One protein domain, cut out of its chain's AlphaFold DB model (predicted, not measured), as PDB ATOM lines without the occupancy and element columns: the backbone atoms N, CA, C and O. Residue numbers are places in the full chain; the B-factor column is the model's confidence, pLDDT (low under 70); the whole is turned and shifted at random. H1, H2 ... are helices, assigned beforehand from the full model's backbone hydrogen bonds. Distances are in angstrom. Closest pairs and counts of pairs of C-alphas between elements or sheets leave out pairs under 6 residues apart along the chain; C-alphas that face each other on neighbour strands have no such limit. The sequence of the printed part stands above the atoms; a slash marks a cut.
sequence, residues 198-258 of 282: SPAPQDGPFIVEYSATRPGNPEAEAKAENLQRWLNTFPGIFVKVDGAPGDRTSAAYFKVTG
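Overview. This is residues 198 to 258 of the 282 residues of an uncharacterized protein of Pseudomonas brassicacearum (UniProt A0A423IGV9). Two helices meet at a steep slant, and long loops run to and fro with them along the length of an elongated body. Residues 198 to 217 run the length of the body, H1 turns back, residues 232 to 243 of the 15-residue link, residues 232 to 246, fold back along H1, and H2 follows the link. The printed part has 61 residues, with two named helices, H1 then H2, and no named strand. Its class is all helix, though helices hold 25 of the 61 residues. It is compact, with a radius of gyration of the C-alphas of 10.6 A and spans of 32 by 19 by 16 A.

Arrangement. H1, residues 218 to 231, touches H2, residues 247 to 257, with its residues 228 to 231 alone. Their closest C-alphas, those of Gln 228 and Thr 249, are 6.6 A apart. They run the same way at a steep tilt of 51 degrees. In both, every O i to N i+4 pair is within hydrogen-bond range.

Along the chain. H1 begins at C-alpha 218 (387.937, 317.658, 732.076) and is 19.5 A long. H2 is 14.9 A long and ends at C-alpha 257 (411.273, 323.063, 724.312).

Size, cuts and confidence. The C-alphas farthest apart, of Ser 198 and Asn 217, are 32.0 A apart. The link from H1 to H2 is long, and the printed part has no cut. Residues 198 to 207 have pLDDT under 70.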
ATOM      1  N   SER A 198     420.057 318.180 731.696       59.31
ATOM      2  CA  SER A 198     419.081 319.133 731.179       59.31
ATOM      3  C   SER A 198     418.387 318.495 729.976       59.31
ATOM      4  O   SER A 198     419.075 317.903 729.135       59.31
ATOM      5  N   PRO A 199     417.055 318.591 729.871       56.94
ATOM      6  CA  PRO A 199     416.361 318.096 728.697       56.94
ATOM      7  C   PRO A 199     416.937 318.725 727.430       56.94
ATOM      8  O   PRO A 199     417.212 319.926 727.389       56.94
ATOM      9  N   ALA A 200     417.118 317.921 726.387       51.38
ATOM     10  CA  ALA A 200     417.396 318.465 725.068       51.38
ATOM     11  C   ALA A 200     416.119 319.137 724.534       51.38
ATOM     12  O   ALA A 200     415.052 318.528 724.665       51.38
ATOM     13  N   PRO A 201     416.216 320.326 723.905       51.34
ATOM     14  CA  PRO A 201     415.106 320.936 723.186       51.34
ATOM     15  C   PRO A 201     414.470 319.927 722.218       51.34
ATOM     16  O   PRO A 201     415.124 319.491 721.270       51.34
ATOM     17  N   GLN A 202     413.226 319.524 722.466       53.62
ATOM     18  CA  GLN A 202     412.417 318.730 721.538       53.62
ATOM     19  C   GLN A 202     411.214 319.553 721.075       53.62
ATOM     20  O   GLN A 202     410.608 320.271 721.871       53.62
ATOM     21  N   ASP A 203     410.834 319.408 719.802       44.62
ATOM     22  CA  ASP A 203     409.572 319.935 719.279       44.62
ATOM     23  C   ASP A 203     408.409 319.198 719.967       44.62
ATOM     24  O   ASP A 203     408.121 318.031 719.689       44.62
ATOM     25  N   GLY A 204     407.782 319.855 720.944       54.09
ATOM     26  CA  GLY A 204     406.718 319.279 721.763       54.09
ATOM     27  C   GLY A 204     405.390 319.175 720.996       54.09
ATOM     28  O   GLY A 204     404.880 320.198 720.543       54.09
ATOM     29  N   PRO A 205     404.760 317.988 720.882       55.50
ATOM     30  CA  PRO A 205     403.474 317.835 720.191       55.50
ATOM     31  C   PRO A 205     402.256 318.223 721.054       55.50
ATOM     32  O   PRO A 205     401.128 318.226 720.563       55.50
ATOM     33  N   PHE A 206     402.456 318.534 722.342       62.16
ATOM     34  CA  PHE A 206     401.380 318.821 723.296       62.16
ATOM     35  C   PHE A 206     401.286 320.316 723.595       62.16
ATOM     36  O   PHE A 206     401.916 320.818 724.523       62.16
ATOM     37  N   ILE A 207     400.463 321.026 722.824       69.25
ATOM     38  CA  ILE A 207     400.129 322.421 723.109       69.25
ATOM     39  C   ILE A 207     398.970 322.458 724.108       69.25
ATOM     40  O   ILE A 207     397.863 322.000 723.820       69.25
ATOM     41  N   VAL A 208     399.239 323.012 725.286       82.44
ATOM     42  CA  VAL A 208     398.248 323.321 726.321       82.44
ATOM     43  C   VAL A 208     398.408 324.798 726.661       82.44
ATOM     44  O   VAL A 208     399.534 325.251 726.851       82.44
ATOM     45  N   GLU A 209     397.313 325.556 726.717       87.06
ATOM     46  CA  GLU A 209     397.383 326.957 727.145       87.06
ATOM     47  C   GLU A 209     397.758 327.049 728.624       87.06
ATOM     48  O   GLU A 209     397.272 326.283 729.461       87.06
ATOM     49  N   TYR A 210     398.634 327.999 728.939       90.31
ATOM     50  CA  TYR A 210     398.957 328.359 730.304       90.31
ATOM     51  C   TYR A 210     397.686 328.764 731.049       90.31
ATOM     52  O   TYR A 210     396.871 329.548 730.562       90.31
ATOM     53  N   SER A 211     397.554 328.278 732.279       89.44
ATOM     54  CA  SER A 211     396.509 328.726 733.186       89.44
ATOM     55  C   SER A 211     397.038 328.753 734.610       89.44
ATOM     56  O   SER A 211     397.514 327.744 735.132       89.44
ATOM     57  N   ALA A 212     396.913 329.910 735.262       83.19
ATOM     58  CA  ALA A 212     397.289 330.087 736.665       83.19
ATOM     59  C   ALA A 212     396.448 329.206 737.611       83.19
ATOM     60  O   ALA A 212     396.866 328.902 738.728       83.19
ATOM     61  N   THR A 213     395.263 328.788 737.165       81.69
ATOM     62  CA  THR A 213     394.348 327.913 737.899       81.69
ATOM     63  C   THR A 213     394.039 326.650 737.103       81.69
ATOM     64  O   THR A 213     394.274 326.557 735.897       81.69
ATOM     65  N   ARG A 214     393.495 325.637 737.781       84.06
ATOM     66  CA  ARG A 214     393.013 324.428 737.113       84.06
ATOM     67  C   ARG A 214     391.879 324.802 736.129       84.06
ATOM     68  O   ARG A 214     390.951 325.482 736.567       84.06
ATOM     69  N   PRO A 215     391.919 324.366 734.852       81.19
ATOM     70  CA  PRO A 215     390.970 324.804 733.821       81.19
ATOM     71  C   PRO A 215     389.490 324.494 734.090       81.19
ATOM     72  O   PRO A 215     388.625 325.100 733.465       81.19
ATOM     73  N   GLY A 216     389.167 323.525 734.956       80.94
ATOM     74  CA  GLY A 216     387.787 323.147 735.291       80.94
ATOM     75  C   GLY A 216     387.048 322.377 734.185       80.94
ATOM     76  O   GLY A 216     385.972 321.835 734.429       80.94
ATOM     77  N   ASN A 217     387.622 322.301 732.980       86.44
ATOM     78  CA  ASN A 217     387.167 321.462 731.875       86.44
ATOM     79  C   ASN A 217     387.943 320.128 731.875       86.44
ATOM     80  O   ASN A 217     389.154 320.156 731.633       86.44
ATOM     81  N   PRO A 218     387.279 318.966 732.046       84.75
ATOM     82  CA  PRO A 218     387.937 317.658 732.076       84.75
ATOM     83  C   PRO A 218     388.813 317.348 730.857       84.75
ATOM     84  O   PRO A 218     389.851 316.706 730.998       84.75
ATOM     85  N   GLU A 219     388.440 317.811 729.659       79.19
ATOM     86  CA  GLU A 219     389.242 317.571 728.452       79.19
ATOM     87  C   GLU A 219     390.550 318.376 728.472       79.19
ATOM     88  O   GLU A 219     391.621 317.850 728.158       79.19
ATOM     89  N   ALA A 220     390.479 319.649 728.872       81.69
ATOM     90  CA  ALA A 220     391.655 320.506 729.008       81.69
ATOM     91  C   ALA A 220     392.577 320.008 730.131       81.69
ATOM     92  O   ALA A 220     393.794 319.976 729.964       81.69
ATOM     93  N   GLU A 221     391.997 319.552 731.241       88.62
ATOM     94  CA  GLU A 221     392.734 318.941 732.346       88.62
ATOM     95  C   GLU A 221     393.433 317.648 731.915       88.62
ATOM     96  O   GLU A 221     394.617 317.489 732.186       88.62
ATOM     97  N   ALA A 222     392.763 316.762 731.172       82.31
ATOM     98  CA  ALA A 222     393.377 315.537 730.659       82.31
ATOM     99  C   ALA A 222     394.546 315.827 729.700       82.31
ATOM    100  O   ALA A 222     395.581 315.158 729.758       82.31
ATOM    101  N   LYS A 223     394.420 316.851 728.842       83.62
ATOM    102  CA  LYS A 223     395.523 317.319 727.983       83.62
ATOM    103  C   LYS A 223     396.688 317.858 728.816       83.62
ATOM    104  O   LYS A 223     397.831 317.485 728.555       83.62
ATOM    105  N   ALA A 224     396.408 318.664 729.841       89.62
ATOM    106  CA  ALA A 224     397.415 319.172 730.768       89.62
ATOM    107  C   ALA A 224     398.105 318.043 731.553       89.62
ATOM    108  O   ALA A 224     399.327 318.046 731.679       89.62
ATOM    109  N   GLU A 225     397.367 317.031 732.014       88.88
ATOM    110  CA  GLU A 225     397.953 315.860 732.667       88.88
ATOM    111  C   GLU A 225     398.844 315.057 731.714       88.88
ATOM    112  O   GLU A 225     399.911 314.601 732.115       88.88
ATOM    113  N   ASN A 226     398.438 314.881 730.453       84.50
ATOM    114  CA  ASN A 226     399.258 314.196 729.452       84.50
ATOM    115  C   ASN A 226     400.547 314.961 729.161       84.50
ATOM    116  O   ASN A 226     401.610 314.346 729.107       84.50
ATOM    117  N   LEU A 227     400.472 316.291 729.066       89.50
ATOM    118  CA  LEU A 227     401.649 317.146 728.988       89.50
ATOM    119  C   LEU A 227     402.546 316.967 730.222       89.50
ATOM    120  O   LEU A 227     403.739 316.744 730.073       89.50
ATOM    121  N   GLN A 228     401.997 317.011 731.438       92.56
ATOM    122  CA  GLN A 228     402.770 316.829 732.674       92.56
ATOM    123  C   GLN A 228     403.408 315.431 732.754       92.56
ATOM    124  O   GLN A 228     404.557 315.302 733.171       92.56
ATOM    125  N   ARG A 229     402.704 314.375 732.323       87.38
ATOM    126  CA  ARG A 229     403.260 313.014 732.210       87.38
ATOM    127  C   ARG A 229     404.396 312.961 731.194       87.38
ATOM    128  O   ARG A 229     405.422 312.369 731.500       87.38
ATOM    129  N   TRP A 230     404.226 313.596 730.033       86.75
ATOM    130  CA  TRP A 230     405.265 313.707 729.010       86.75
ATOM    131  C   TRP A 230     406.478 314.489 729.521       86.75
ATOM    132  O   TRP A 230     407.595 314.023 729.376       86.75
ATOM    133  N   LEU A 231     406.284 315.615 730.209       89.69
ATOM    134  CA  LEU A 231     407.375 316.379 730.818       89.69
ATOM    135  C   LEU A 231     408.173 315.532 731.818       89.69
ATOM    136  O   LEU A 231     409.396 315.576 731.813       89.69
ATOM    137  N   ASN A 232     407.499 314.705 732.619       89.12
ATOM    138  CA  ASN A 232     408.152 313.794 733.563       89.12
ATOM    139  C   ASN A 232     408.910 312.623 732.909       89.12
ATOM    140  O   ASN A 232     409.574 311.877 733.627       89.12
ATOM    141  N   THR A 233     408.824 312.418 731.587       83.81
ATOM    142  CA  THR A 233     409.680 311.428 730.904       83.81
ATOM    143  C   THR A 233     411.087 311.962 730.646       83.81
ATOM    144  O   THR A 233     412.001 311.168 730.420       83.81
ATOM    145  N   PHE A 234     411.281 313.283 730.703       82.38
ATOM    146  CA  PHE A 234     412.592 313.902 730.571       82.38
ATOM    147  C   PHE A 234     413.315 313.850 731.918       82.38
ATOM    148  O   PHE A 234     412.786 314.353 732.914       82.38
ATOM    149  N   PRO A 235     414.529 313.278 731.979       76.75
ATOM    150  CA  PRO A 235     415.301 313.303 733.211       76.75
ATOM    151  C   PRO A 235     415.548 314.750 733.670       76.75
ATOM    152  O   PRO A 235     415.673 315.659 732.849       76.75
ATOM    153  N   GLY A 236     415.561 314.972 734.984       81.81
ATOM    154  CA  GLY A 236     415.711 316.311 735.571       81.81
ATOM    155  C   GLY A 236     414.452 317.189 735.530       81.81
ATOM    156  O   GLY A 236     414.486 318.323 736.016       81.81
ATOM    157  N   ILE A 237     413.333 316.690 734.992       87.75
ATOM    158  CA  ILE A 237     412.036 317.372 735.019       87.75
ATOM    159  C   ILE A 237     411.092 316.679 735.995       87.75
ATOM    160  O   ILE A 237     410.751 315.507 735.856       87.75
ATOM    161  N   PHE A 238     410.640 317.451 736.982       89.06
ATOM    162  CA  PHE A 238     409.779 316.980 738.059       89.06
ATOM    163  C   PHE A 238     408.564 317.895 738.180       89.06
ATOM    164  O   PHE A 238     408.607 318.938 738.829       89.06
ATOM    165  N   VAL A 239     407.468 317.516 737.526       91.50
ATOM    166  CA  VAL A 239     406.209 318.269 737.550       91.50
ATOM    167  C   VAL A 239     405.116 317.400 738.147       91.50
ATOM    168  O   VAL A 239     404.983 316.223 737.823       91.50
ATOM    169  N   LYS A 240     404.295 317.981 739.017       91.31
ATOM    170  CA  LYS A 240     403.108 317.304 739.533       91.31
ATOM    171  C   LYS A 240     402.110 317.058 738.396       91.31
ATOM    172  O   LYS A 240     401.834 317.967 737.625       91.31
ATOM    173  N   VAL A 241     401.534 315.858 738.331       90.12
ATOM    174  CA  VAL A 241     400.437 315.542 737.402       90.12
ATOM    175  C   VAL A 241     399.106 315.877 738.079       90.12
ATOM    176  O   VAL A 241     398.628 315.118 738.919       90.12
ATOM    177  N   ASP A 242     398.544 317.045 737.779       89.75
ATOM    178  CA  ASP A 242     397.308 317.556 738.390       89.75
ATOM    179  C   ASP A 242     396.355 318.283 737.437       89.75
ATOM    180  O   ASP A 242     395.332 318.812 737.882       89.75
ATOM    181  N   GLY A 243     396.692 318.318 736.148       89.69
ATOM    182  CA  GLY A 243     395.878 318.958 735.123       89.69
ATOM    183  C   GLY A 243     395.896 320.486 735.181       89.69
ATOM    184  O   GLY A 243     395.111 321.116 734.476       89.69
ATOM    185  N   ALA A 244     396.767 321.097 735.996       92.38
ATOM    186  CA  ALA A 244     396.945 322.544 736.065       92.38
ATOM    187  C   ALA A 244     398.201 322.987 735.274       92.38
ATOM    188  O   ALA A 244     399.335 322.834 735.749       92.38
ATOM    189  N   PRO A 245     398.048 323.573 734.069       90.94
ATOM    190  CA  PRO A 245     399.164 324.028 733.237       90.94
ATOM    191  C   PRO A 245     399.709 325.399 733.687       90.94
ATOM    192  O   PRO A 245     399.842 326.325 732.892       90.94
ATOM    193  N   GLY A 246     400.007 325.540 734.981       93.00
ATOM    194  CA  GLY A 246     400.509 326.783 735.573       93.00
ATOM    195  C   GLY A 246     402.027 326.949 735.477       93.00
ATOM    196  O   GLY A 246     402.710 326.272 734.704       93.00
ATOM    197  N   ASP A 247     402.574 327.823 736.328       92.81
ATOM    198  CA  ASP A 247     403.970 328.275 736.265       92.81
ATOM    199  C   ASP A 247     404.997 327.147 736.212       92.81
ATOM    200  O   ASP A 247     405.964 327.236 735.453       92.81
ATOM    201  N   ARG A 248     404.790 326.093 737.012       92.31
ATOM    202  CA  ARG A 248     405.704 324.944 737.102       92.31
ATOM    203  C   ARG A 248     405.664 324.084 735.846       92.31
ATOM    204  O   ARG A 248     406.719 323.734 735.326       92.31
ATOM    205  N   THR A 249     404.465 323.790 735.343       93.38
ATOM    206  CA  THR A 249     404.280 323.048 734.088       93.38
ATOM    207  C   THR A 249     404.915 323.816 732.931       93.38
ATOM    208  O   THR A 249     405.679 323.243 732.162       93.38
ATOM    209  N   SER A 250     404.686 325.129 732.857       92.88
ATOM    210  CA  SER A 250     405.241 325.967 731.794       92.88
ATOM    211  C   SER A 250     406.756 326.185 731.913       92.88
ATOM    212  O   SER A 250     407.463 326.162 730.910       92.88
ATOM    213  N   ALA A 251     407.304 326.301 733.128       92.69
ATOM    214  CA  ALA A 251     408.754 326.363 733.331       92.69
ATOM    215  C   ALA A 251     409.451 325.054 732.929       92.69
ATOM    216  O   ALA A 251     410.528 325.082 732.338       92.69
ATOM    217  N   ALA A 252     408.838 323.904 733.221       91.19
ATOM    218  CA  ALA A 252     409.322 322.615 732.745       91.19
ATOM    219  C   ALA A 252     409.214 322.489 731.219       91.19
ATOM    220  O   ALA A 252     410.161 322.037 730.584       91.19
ATOM    221  N   TYR A 253     408.113 322.960 730.625       90.94
ATOM    222  CA  TYR A 253     407.956 323.023 729.172       90.94
ATOM    223  C   TYR A 253     409.041 323.881 728.511       90.94
ATOM    224  O   TYR A 253     409.631 323.453 727.523       90.94
ATOM    225  N   PHE A 254     409.404 325.017 729.112       90.44
ATOM    226  CA  PHE A 254     410.519 325.848 728.654       90.44
ATOM    227  C   PHE A 254     411.861 325.116 728.716       90.44
ATOM    228  O   PHE A 254     412.618 325.156 727.751       90.44
ATOM    229  N   LYS A 255     412.149 324.390 729.804       88.81
ATOM    230  CA  LYS A 255     413.374 323.578 729.904       88.81
ATOM    231  C   LYS A 255     413.460 322.506 728.806       88.81
ATOM    232  O   LYS A 255     414.561 322.188 728.379       88.81
ATOM    233  N   VAL A 256     412.321 321.963 728.367       86.31
ATOM    234  CA  VAL A 256     412.242 320.891 727.357       86.31
ATOM    235  C   VAL A 256     412.150 321.407 725.924       86.31
ATOM    236  O   VAL A 256     412.580 320.707 725.020       86.31
ATOM    237  N   THR A 257     411.591 322.591 725.678       85.75
ATOM    238  CA  THR A 257     411.273 323.063 724.312       85.75
ATOM    239  C   THR A 257     411.901 324.411 723.957       85.75
ATOM    240  O   THR A 257     411.826 324.845 722.810       85.75
ATOM    241  N   GLY A 258     412.486 325.113 724.931       86.31
ATOM    242  CA  GLY A 258     412.968 326.489 724.784       86.31
ATOM    243  C   GLY A 258     411.866 327.556 724.764       86.31
ATOM    244  O   GLY A 258     412.175 328.736 724.627       86.31
TER     245      GLY A 258